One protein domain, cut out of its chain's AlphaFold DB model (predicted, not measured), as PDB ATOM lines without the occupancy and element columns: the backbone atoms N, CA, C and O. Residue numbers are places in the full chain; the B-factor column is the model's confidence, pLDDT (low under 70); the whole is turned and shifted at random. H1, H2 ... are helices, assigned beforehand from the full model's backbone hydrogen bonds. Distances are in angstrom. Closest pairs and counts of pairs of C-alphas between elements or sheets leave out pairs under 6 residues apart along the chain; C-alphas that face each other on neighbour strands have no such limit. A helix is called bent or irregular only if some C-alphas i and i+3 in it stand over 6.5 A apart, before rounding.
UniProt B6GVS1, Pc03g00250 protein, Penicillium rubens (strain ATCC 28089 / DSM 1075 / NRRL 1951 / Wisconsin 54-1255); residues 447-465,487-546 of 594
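Overview. This is residues 447 to 465 and 487 to 546 of the 594 residues of the protein "Pc03g00250 protein" of Penicillium rubens (strain ATCC 28089 / DSM 1075 / NRRL 1951 / Wisconsin 54-1255) (UniProt B6GVS1). Two loosely joined pairs of helices make this model: H1 with the short H2, and the hairpin of H3 and H4, the pairs meeting where H2 comes near H4. Residues 487 to 493 stick out as a tail, and residues 504 to 510 stick out on the way from H2 to H3. The printed part has 79 residues with four named helices, H1 to H4 in chain order, and no named strand; the class is all helix. It is only just loose, close to compact, with a radius of gyration of the C-alphas of 14.3 A, and flat, spanning 42 by 39 by 21 A.

Along the chain. Find C-alpha 447 at (201.668, 156.801, 166.343); from there H1 runs 18.0 A to residue 459. H2 is residues 499 to 504, 8.6 A. H3, residues 518 to 531, covers 21.5 A and is irregular: C-alphas 528 and 531 are 7.6 A apart. H4, residues 534 to 543, covers 14.5 A and ends at C-alpha 543, (190.643, 165.129, 151.405).

Arrangement. H1 touches H2 with residues 453 to 457 alone, at a shallow tilt of 32 degrees, opposite ways; their closest C-alphas, Lys 457 and Ile 499, are 7.0 A apart. H2 and H4 only just touch, with 3 pairs of C-alphas within 8 A, the closest being Ile 499 and Thr 536 at 5.5 A; they are about perpendicular, at 81 degrees. In the helical hairpin, H3 touches H4 with residues 526 to 530 alone, at a shallow tilt of 29 degrees, opposite ways; look at C-alphas 530 and 537, the closest, 5.6 A apart. H3 is apart from H1 and H2. Each O i to N i+4 pair is within hydrogen-bond range in H1 and H2, against 8 of 10 in H3 and 5 of 6 in H4.

Size, cuts and confidence. The farthest C-alphas, Gln 465 and Ser 515, are 43.1 A apart. Residues 466 to 486 are not printed, a gap of 25.1 A between C-alphas 465 and 487. H2 to H3 is a long link of 13 residues. Confidence is under 70 at residues 462 to 465, 488 to 497 and 509 to 516.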
ATOM      1  N   LYS A 447     200.768 155.695 166.736       90.62
ATOM      2  CA  LYS A 447     201.668 156.801 166.343       90.62
ATOM      3  C   LYS A 447     201.194 157.484 165.056       90.62
ATOM      4  O   LYS A 447     201.327 158.698 164.911       90.62
ATOM      5  N   ILE A 448     200.651 156.707 164.115       88.50
ATOM      6  CA  ILE A 448     200.050 157.217 162.875       88.50
ATOM      7  C   ILE A 448     198.753 157.978 163.198       88.50
ATOM      8  O   ILE A 448     198.564 159.087 162.703       88.50
ATOM      9  N   ILE A 449     197.898 157.439 164.074       91.69
ATOM     10  CA  ILE A 449     196.664 158.096 164.540       91.69
ATOM     11  C   ILE A 449     196.971 159.457 165.183       91.69
ATOM     12  O   ILE A 449     196.352 160.453 164.808       91.69
ATOM     13  N   ASP A 450     197.948 159.529 166.090       91.62
ATOM     14  CA  ASP A 450     198.327 160.777 166.760       91.62
ATOM     15  C   ASP A 450     199.007 161.779 165.821       91.62
ATOM     16  O   ASP A 450     198.688 162.970 165.872       91.62
ATOM     17  N   ARG A 451     199.865 161.318 164.894       90.88
ATOM     18  CA  ARG A 451     200.421 162.166 163.824       90.88
ATOM     19  C   ARG A 451     199.306 162.839 163.025       90.88
ATOM     20  O   ARG A 451     199.353 164.048 162.807       90.88
ATOM     21  N   ILE A 452     198.293 162.073 162.621       90.56
ATOM     22  CA  ILE A 452     197.170 162.575 161.821       90.56
ATOM     23  C   ILE A 452     196.284 163.508 162.646       90.56
ATOM     24  O   ILE A 452     195.946 164.586 162.164       90.56
ATOM     25  N   ARG A 453     195.950 163.151 163.892       91.38
ATOM     26  CA  ARG A 453     195.188 164.006 164.817       91.38
ATOM     27  C   ARG A 453     195.857 165.377 164.974       91.38
ATOM     28  O   ARG A 453     195.211 166.406 164.783       91.38
ATOM     29  N   ALA A 454     197.164 165.398 165.246       88.88
ATOM     30  CA  ALA A 454     197.945 166.628 165.371       88.88
ATOM     31  C   ALA A 454     198.030 167.414 164.047       88.88
ATOM     32  O   ALA A 454     197.866 168.636 164.038       88.88
ATOM     33  N   PHE A 455     198.237 166.725 162.918       86.75
ATOM     34  CA  PHE A 455     198.259 167.342 161.590       86.75
ATOM     35  C   PHE A 455     196.923 168.004 161.233       86.75
ATOM     36  O   PHE A 455     196.914 169.151 160.788       86.75
ATOM     37  N   LEU A 456     195.797 167.318 161.452       87.19
ATOM     38  CA  LEU A 456     194.468 167.840 161.133       87.19
ATOM     39  C   LEU A 456     194.128 169.064 161.989       87.19
ATOM     40  O   LEU A 456     193.735 170.081 161.421       87.19
ATOM     41  N   LYS A 457     194.381 169.024 163.306       86.25
ATOM     42  CA  LYS A 457     194.230 170.195 164.192       86.25
ATOM     43  C   LYS A 457     195.049 171.401 163.719       86.25
ATOM     44  O   LYS A 457     194.559 172.524 163.738       86.25
ATOM     45  N   LYS A 458     196.290 171.176 163.266       84.25
ATOM     46  CA  LYS A 458     197.171 172.239 162.751       84.25
ATOM     47  C   LYS A 458     196.730 172.770 161.379       84.25
ATOM     48  O   LYS A 458     196.901 173.954 161.106       84.25
ATOM     49  N   ALA A 459     196.207 171.909 160.508       77.44
ATOM     50  CA  ALA A 459     195.795 172.262 159.149       77.44
ATOM     51  C   ALA A 459     194.386 172.882 159.068       77.44
ATOM     52  O   ALA A 459     194.098 173.593 158.103       77.44
ATOM     53  N   TYR A 460     193.535 172.620 160.064       80.31
ATOM     54  CA  TYR A 460     192.156 173.105 160.176       80.31
ATOM     55  C   TYR A 460     191.901 173.696 161.578       80.31
ATOM     56  O   TYR A 460     191.143 173.121 162.362       80.31
ATOM     57  N   PRO A 461     192.551 174.825 161.931       73.31
ATOM     58  CA  PRO A 461     192.304 175.503 163.201       73.31
ATOM     59  C   PRO A 461     190.883 176.081 163.256       73.31
ATOM     60  O   PRO A 461     190.330 176.486 162.228       73.31
ATOM     61  N   THR A 462     190.309 176.174 164.459       64.94
ATOM     62  CA  THR A 462     189.017 176.840 164.690       64.94
ATOM     63  C   THR A 462     189.055 178.279 164.154       64.94
ATOM     64  O   THR A 462     190.032 178.992 164.417       64.94
ATOM     65  N   PRO A 463     188.016 178.761 163.446       58.97
ATOM     66  CA  PRO A 463     187.909 180.173 163.110       58.97
ATOM     67  C   PRO A 463     187.924 181.023 164.387       58.97
ATOM     68  O   PRO A 463     187.025 180.910 165.220       58.97
ATOM     69  N   LYS A 464     188.925 181.900 164.538       47.16
ATOM     70  CA  LYS A 464     188.873 182.969 165.547       47.16
ATOM     71  C   LYS A 464     187.614 183.789 165.266       47.16
ATOM     72  O   LYS A 464     187.477 184.307 164.157       47.16
ATOM     73  N   GLN A 465     186.699 183.886 166.231       43.56
ATOM     74  CA  GLN A 465     185.482 184.671 166.034       43.56
ATOM     75  C   GLN A 465     185.851 186.132 165.713       43.56
ATOM     76  O   GLN A 465     186.650 186.720 166.448       43.56
ATOM     77  N   PHE A 487     164.942 174.190 176.016       74.06
ATOM     78  CA  PHE A 487     165.632 172.896 175.975       74.06
ATOM     79  C   PHE A 487     166.925 172.931 175.138       74.06
ATOM     80  O   PHE A 487     167.616 171.917 175.030       74.06
ATOM     81  N   GLN A 488     167.271 174.074 174.534       63.62
ATOM     82  CA  GLN A 488     168.536 174.238 173.817       63.62
ATOM     83  C   GLN A 488     169.686 174.428 174.823       63.62
ATOM     84  O   GLN A 488     169.552 175.217 175.761       63.62
ATOM     85  N   PRO A 489     170.834 173.742 174.653       57.03
ATOM     86  CA  PRO A 489     171.982 173.933 175.531       57.03
ATOM     87  C   PRO A 489     172.505 175.369 175.403       57.03
ATOM     88  O   PRO A 489     172.759 175.854 174.301       57.03
ATOM     89  N   THR A 490     172.696 176.045 176.539       50.31
ATOM     90  CA  THR A 490     172.887 177.508 176.628       50.31
ATOM     91  C   THR A 490     174.134 178.044 175.912       50.31
ATOM     92  O   THR A 490     174.267 179.252 175.727       50.31
ATOM     93  N   GLN A 491     175.053 177.165 175.499       48.66
ATOM     94  CA  GLN A 491     176.178 177.474 174.622       48.66
ATOM     95  C   GLN A 491     176.427 176.319 173.642       48.66
ATOM     96  O   GLN A 491     176.854 175.236 174.044       48.66
ATOM     97  N   TYR A 492     176.298 176.587 172.340       45.72
ATOM     98  CA  TYR A 492     177.079 175.859 171.338       45.72
ATOM     99  C   TYR A 492     178.539 176.313 171.468       45.72
ATOM    100  O   TYR A 492     178.933 177.337 170.909       45.72
ATOM    101  N   ASN A 493     179.340 175.577 172.240       44.41
ATOM    102  CA  ASN A 493     180.755 175.886 172.443       44.41
ATOM    103  C   ASN A 493     181.597 175.496 171.217       44.41
ATOM    104  O   ASN A 493     182.314 174.501 171.219       44.41
ATOM    105  N   VAL A 494     181.544 176.331 170.171       51.09
ATOM    106  CA  VAL A 494     182.380 176.251 168.953       51.09
ATOM    107  C   VAL A 494     183.827 176.713 169.239       51.09
ATOM    108  O   VAL A 494     184.401 177.520 168.513       51.09
ATOM    109  N   ALA A 495     184.395 176.266 170.361       52.66
ATOM    110  CA  ALA A 495     185.715 176.668 170.847       52.66
ATOM    111  C   ALA A 495     186.828 175.753 170.307       52.66
ATOM    112  O   ALA A 495     187.863 176.229 169.837       52.66
ATOM    113  N   GLU A 496     186.595 174.440 170.319       55.62
ATOM    114  CA  GLU A 496     187.534 173.437 169.813       55.62
ATOM    115  C   GLU A 496     187.088 172.878 168.452       55.62
ATOM    116  O   GLU A 496     185.889 172.820 168.170       55.62
ATOM    117  N   PRO A 497     188.026 172.453 167.585       67.44
ATOM    118  CA  PRO A 497     187.667 171.794 166.341       67.44
ATOM    119  C   PRO A 497     187.179 170.370 166.642       67.44
ATOM    120  O   PRO A 497     187.899 169.579 167.252       67.44
ATOM    121  N   ASP A 498     186.001 170.013 166.124       85.75
ATOM    122  CA  ASP A 498     185.303 168.719 166.301       85.75
ATOM    123  C   ASP A 498     186.069 167.454 165.837       85.75
ATOM    124  O   ASP A 498     185.550 166.339 165.893       85.75
ATOM    125  N   ILE A 499     187.335 167.604 165.446       88.62
ATOM    126  CA  ILE A 499     188.277 166.541 165.089       88.62
ATOM    127  C   ILE A 499     188.428 165.535 166.238       88.62
ATOM    128  O   ILE A 499     188.349 164.333 165.998       88.62
ATOM    129  N   ASP A 500     188.603 165.982 167.486       88.88
ATOM    130  CA  ASP A 500     188.742 165.046 168.615       88.88
ATOM    131  C   ASP A 500     187.421 164.344 168.954       88.88
ATOM    132  O   ASP A 500     187.424 163.135 169.192       88.88
ATOM    133  N   GLN A 501     186.292 165.060 168.886       89.25
ATOM    134  CA  GLN A 501     184.950 164.483 169.030       89.25
ATOM    135  C   GLN A 501     184.725 163.385 167.979       89.25
ATOM    136  O   GLN A 501     184.341 162.264 168.317       89.25
ATOM    137  N   TYR A 502     185.050 163.655 166.711       91.94
ATOM    138  CA  TYR A 502     184.969 162.663 165.643       91.94
ATOM    139  C   TYR A 502     185.942 161.489 165.847       91.94
ATOM    140  O   TYR A 502     185.563 160.343 165.608       91.94
ATOM    141  N   PHE A 503     187.173 161.715 166.316       90.19
ATOM    142  CA  PHE A 503     188.100 160.620 166.642       90.19
ATOM    143  C   PHE A 503     187.612 159.769 167.832       90.19
ATOM    144  O   PHE A 503     187.965 158.592 167.903       90.19
ATOM    145  N   GLY A 504     186.822 160.345 168.745       85.88
ATOM    146  CA  GLY A 504     186.266 159.678 169.925       85.88
ATOM    147  C   GLY A 504     184.973 158.884 169.688       85.88
ATOM    148  O   GLY A 504     184.730 157.913 170.401       85.88
ATOM    149  N   THR A 505     184.147 159.242 168.697       88.69
ATOM    150  CA  THR A 505     182.895 158.505 168.425       88.69
ATOM    151  C   THR A 505     183.151 157.068 167.928       88.69
ATOM    152  O   THR A 505     184.182 156.802 167.296       88.69
ATOM    153  N   PRO A 506     182.228 156.113 168.155       86.50
ATOM    154  CA  PRO A 506     182.365 154.742 167.657       86.50
ATOM    155  C   PRO A 506     182.362 154.656 166.116       86.50
ATOM    156  O   PRO A 506     182.031 155.611 165.412       86.50
ATOM    157  N   THR A 507     182.732 153.489 165.580       88.00
ATOM    158  CA  THR A 507     182.514 153.140 164.164       88.00
ATOM    159  C   THR A 507     181.049 152.794 163.917       88.00
ATOM    160  O   THR A 507     180.469 152.039 164.700       88.00
ATOM    161  N   ILE A 508     180.466 153.266 162.814       85.38
ATOM    162  CA  ILE A 508     179.085 152.922 162.447       85.38
ATOM    163  C   ILE A 508     179.008 151.552 161.756       85.38
ATOM    164  O   ILE A 508     179.811 151.242 160.876       85.38
ATOM    165  N   SER A 509     178.008 150.756 162.139       69.31
ATOM    166  CA  SER A 509     177.748 149.405 161.602       69.31
ATOM    167  C   SER A 509     176.393 149.288 160.887       69.31
ATOM    168  O   SER A 509     176.006 148.201 160.468       69.31
ATOM    169  N   THR A 510     175.646 150.388 160.780       64.88
ATOM    170  CA  THR A 510     174.262 150.450 160.286       64.88
ATOM    171  C   THR A 510     174.104 151.557 159.239       64.88
ATOM    172  O   THR A 510     174.965 152.426 159.101       64.88
ATOM    173  N   GLY A 511     173.016 151.511 158.464       60.56
ATOM    174  CA  GLY A 511     172.717 152.504 157.421       60.56
ATOM    175  C   GLY A 511     173.487 152.332 156.104       60.56
ATOM    176  O   GLY A 511     173.326 153.155 155.209       60.56
ATOM    177  N   PHE A 512     174.300 151.281 155.961       64.00
ATOM    178  CA  PHE A 512     174.957 150.924 154.702       64.00
ATOM    179  C   PHE A 512     174.139 149.867 153.948       64.00
ATOM    180  O   PHE A 512     174.010 148.738 154.419       64.00
ATOM    181  N   ASP A 513     173.622 150.223 152.772       64.06
ATOM    182  CA  ASP A 513     173.081 149.261 151.809       64.06
ATOM    183  C   ASP A 513     174.204 148.762 150.885       64.06
ATOM    184  O   ASP A 513     174.953 149.549 150.308       64.06
ATOM    185  N   ILE A 514     174.283 147.441 150.710       64.19
ATOM    186  CA  ILE A 514     175.222 146.758 149.810       64.19
ATOM    187  C   ILE A 514     174.972 147.160 148.341       64.19
ATOM    188  O   ILE A 514     175.895 147.100 147.527       64.19
ATOM    189  N   SER A 515     173.755 147.600 147.991       67.38
ATOM    190  CA  SER A 515     173.433 148.104 146.650       67.38
ATOM    191  C   SER A 515     173.967 149.521 146.369       67.38
ATOM    192  O   SER A 515     174.148 149.886 145.204       67.38
ATOM    193  N   GLN A 516     174.260 150.313 147.410       67.69
ATOM    194  CA  GLN A 516     174.637 151.721 147.270       67.69
ATOM    195  C   GLN A 516     176.114 151.900 146.881       67.69
ATOM    196  O   GLN A 516     177.009 151.186 147.340       67.69
ATOM    197  N   SER A 517     176.407 152.922 146.069       75.31
ATOM    198  CA  SER A 517     177.787 153.338 145.815       75.31
ATOM    199  C   SER A 517     178.450 153.826 147.107       75.31
ATOM    200  O   SER A 517     177.946 154.729 147.776       75.31
ATOM    201  N   GLN A 518     179.629 153.298 147.445       73.62
ATOM    202  CA  GLN A 518     180.327 153.695 148.676       73.62
ATOM    203  C   GLN A 518     180.714 155.184 148.672       73.62
ATOM    204  O   GLN A 518     180.686 155.842 149.710       73.62
ATOM    205  N   THR A 519     180.982 155.752 147.492       74.62
ATOM    206  CA  THR A 519     181.212 157.193 147.307       74.62
ATOM    207  C   THR A 519     179.961 158.022 147.617       74.62
ATOM    208  O   THR A 519     180.075 159.107 148.184       74.62
ATOM    209  N   GLU A 520     178.767 157.526 147.282       77.81
ATOM    210  CA  GLU A 520     177.494 158.189 147.604       77.81
ATOM    211  C   GLU A 520     177.187 158.080 149.097       77.81
ATOM    212  O   GLU A 520     176.820 159.084 149.705       77.81
ATOM    213  N   PHE A 521     177.413 156.907 149.701       84.44
ATOM    214  CA  PHE A 521     177.276 156.687 151.143       84.44
ATOM    215  C   PHE A 521     178.143 157.667 151.948       84.44
ATOM    216  O   PHE A 521     177.617 158.443 152.745       84.44
ATOM    217  N   ILE A 522     179.459 157.707 151.692       86.62
ATOM    218  CA  ILE A 522     180.396 158.557 152.448       86.62
ATOM    219  C   ILE A 522     180.061 160.049 152.261       86.62
ATOM    220  O   ILE A 522     180.035 160.805 153.233       86.62
ATOM    221  N   ARG A 523     179.735 160.486 151.034       83.00
ATOM    222  CA  ARG A 523     179.342 161.884 150.762       83.00
ATOM    223  C   ARG A 523     178.001 162.248 151.404       83.00
ATOM    224  O   ARG A 523     177.850 163.374 151.871       83.00
ATOM    225  N   SER A 524     177.050 161.317 151.462       85.25
ATOM    226  CA  SER A 524     175.751 161.525 152.119       85.25
ATOM    227  C   SER A 524     175.892 161.585 153.637       85.25
ATOM    228  O   SER A 524     175.309 162.469 154.262       85.25
ATOM    229  N   TRP A 525     176.729 160.725 154.225       89.38
ATOM    230  CA  TRP A 525     177.016 160.738 155.658       89.38
ATOM    231  C   TRP A 525     177.669 162.058 156.087       89.38
ATOM    232  O   TRP A 525     177.158 162.729 156.983       89.38
ATOM    233  N   TRP A 526     178.722 162.508 155.396       90.88
ATOM    234  CA  TRP A 526     179.355 163.800 155.695       90.88
ATOM    235  C   TRP A 526     178.463 165.012 155.387       90.88
ATOM    236  O   TRP A 526     178.634 166.057 156.008       90.88
ATOM    237  N   LYS A 527     177.485 164.891 154.477       86.81
ATOM    238  CA  LYS A 527     176.460 165.924 154.254       86.81
ATOM    239  C   LYS A 527     175.466 166.000 155.419       86.81
ATOM    240  O   LYS A 527     175.127 167.107 155.828       86.81
ATOM    241  N   ALA A 528     175.015 164.858 155.941       86.75
ATOM    242  CA  ALA A 528     174.061 164.790 157.048       86.75
ATOM    243  C   ALA A 528     174.678 165.256 158.378       86.75
ATOM    244  O   ALA A 528     174.122 166.116 159.052       86.75
ATOM    245  N   ASN A 529     175.874 164.763 158.713       88.31
ATOM    246  CA  ASN A 529     176.532 165.035 159.995       88.31
ATOM    247  C   ASN A 529     177.349 166.349 159.995       88.31
ATOM    248  O   ASN A 529     178.127 166.604 160.911       88.31
ATOM    249  N   ARG A 530     177.179 167.216 158.981       83.56
ATOM    250  CA  ARG A 530     177.932 168.478 158.832       83.56
ATOM    251  C   ARG A 530     177.676 169.494 159.955       83.56
ATOM    252  O   ARG A 530     178.510 170.367 160.164       83.56
ATOM    253  N   LEU A 531     176.533 169.415 160.638       80.38
ATOM    254  CA  LEU A 531     176.226 170.293 161.774       80.38
ATOM    255  C   LEU A 531     176.894 169.828 163.077       80.38
ATOM    256  O   LEU A 531     177.216 170.665 163.910       80.38
ATOM    257  N   GLU A 532     177.132 168.522 163.232       82.81
ATOM    258  CA  GLU A 532     177.829 167.951 164.393       82.81
ATOM    259  C   GLU A 532     179.355 168.015 164.218       82.81
ATOM    260  O   GLU A 532     180.070 168.402 165.135       82.81
ATOM    261  N   PHE A 533     179.854 167.698 163.018       87.50
ATOM    262  CA  PHE A 533     181.284 167.660 162.697       87.50
ATOM    263  C   PHE A 533     181.651 168.719 161.648       87.50
ATOM    264  O   PHE A 533     182.118 168.402 160.556       87.50
ATOM    265  N   SER A 534     181.381 169.988 161.945       83.88
ATOM    266  CA  SER A 534     181.556 171.125 161.028       83.88
ATOM    267  C   SER A 534     182.954 171.242 160.392       83.88
ATOM    268  O   SER A 534     183.077 171.474 159.184       83.88
ATOM    269  N   CYS A 535     184.005 171.043 161.187       84.44
ATOM    270  CA  CYS A 535     185.404 171.118 160.801       84.44
ATOM    271  C   CYS A 535     185.833 169.821 160.113       84.44
ATOM    272  O   CYS A 535     186.365 169.850 159.002       84.44
ATOM    273  N   THR A 536     185.522 168.665 160.698       88.19
ATOM    274  CA  THR A 536     185.910 167.364 160.138       88.19
ATOM    275  C   THR A 536     185.174 167.063 158.829       88.19
ATOM    276  O   THR A 536     185.767 166.492 157.919       88.19
ATOM    277  N   ALA A 537     183.947 167.561 158.637       86.25
ATOM    278  CA  ALA A 537     183.255 167.542 157.347       86.25
ATOM    279  C   ALA A 537     183.950 168.418 156.289       86.25
ATOM    280  O   ALA A 537     183.897 168.104 155.097       86.25
ATOM    281  N   LYS A 538     184.645 169.491 156.696       81.94
ATOM    282  CA  LYS A 538     185.500 170.273 155.792       81.94
ATOM    283  C   LYS A 538     186.804 169.536 155.467       81.94
ATOM    284  O   LYS A 538     187.201 169.525 154.303       81.94
ATOM    285  N   VAL A 539     187.407 168.832 156.430       85.19
ATOM    286  CA  VAL A 539     188.510 167.890 156.152       85.19
ATOM    287  C   VAL A 539     188.058 166.814 155.157       85.19
ATOM    288  O   VAL A 539     188.742 166.571 154.166       85.19
ATOM    289  N   ALA A 540     186.885 166.214 155.367       86.06
ATOM    290  CA  ALA A 540     186.298 165.216 154.478       86.06
ATOM    291  C   ALA A 540     186.092 165.761 153.059       86.06
ATOM    292  O   ALA A 540     186.518 165.118 152.100       86.06
ATOM    293  N   GLN A 541     185.524 166.964 152.919       80.94
ATOM    294  CA  GLN A 541     185.360 167.631 151.624       80.94
ATOM    295  C   GLN A 541     186.700 167.837 150.900       80.94
ATOM    296  O   GLN A 541     186.783 167.572 149.705       80.94
ATOM    297  N   ASP A 542     187.734 168.302 151.603       76.50
ATOM    298  CA  ASP A 542     189.036 168.613 151.003       76.50
ATOM    299  C   ASP A 542     189.865 167.363 150.663       76.50
ATOM    300  O   ASP A 542     190.662 167.386 149.728       76.50
ATOM    301  N   ARG A 543     189.735 166.290 151.453       79.31
ATOM    302  CA  ARG A 543     190.643 165.129 151.405       79.31
ATOM    303  C   ARG A 543     190.060 163.934 150.666       79.31
ATOM    304  O   ARG A 543     190.783 163.300 149.906       79.31
ATOM    305  N   LEU A 544     188.763 163.661 150.814       79.75
ATOM    306  CA  LEU A 544     188.087 162.574 150.089       79.75
ATOM    307  C   LEU A 544     187.752 162.944 148.633       79.75
ATOM    308  O   LEU A 544     187.289 162.096 147.875       79.75
ATOM    309  N   ALA A 545     187.986 164.198 148.235       74.31
ATOM    310  CA  ALA A 545     187.940 164.633 146.841       74.31
ATOM    311  C   ALA A 545     189.199 164.248 146.038       74.31
ATOM    312  O   ALA A 545     189.184 164.363 144.815       74.31
ATOM    313  N   ILE A 546     190.279 163.801 146.692       70.81
ATOM    314  CA  ILE A 546     191.521 163.400 146.020       70.81
ATOM    315  C   ILE A 546     191.357 161.963 145.483       70.81
ATOM    316  O   ILE A 546     191.170 161.043 146.281       70.81
TER     317      ILE A 546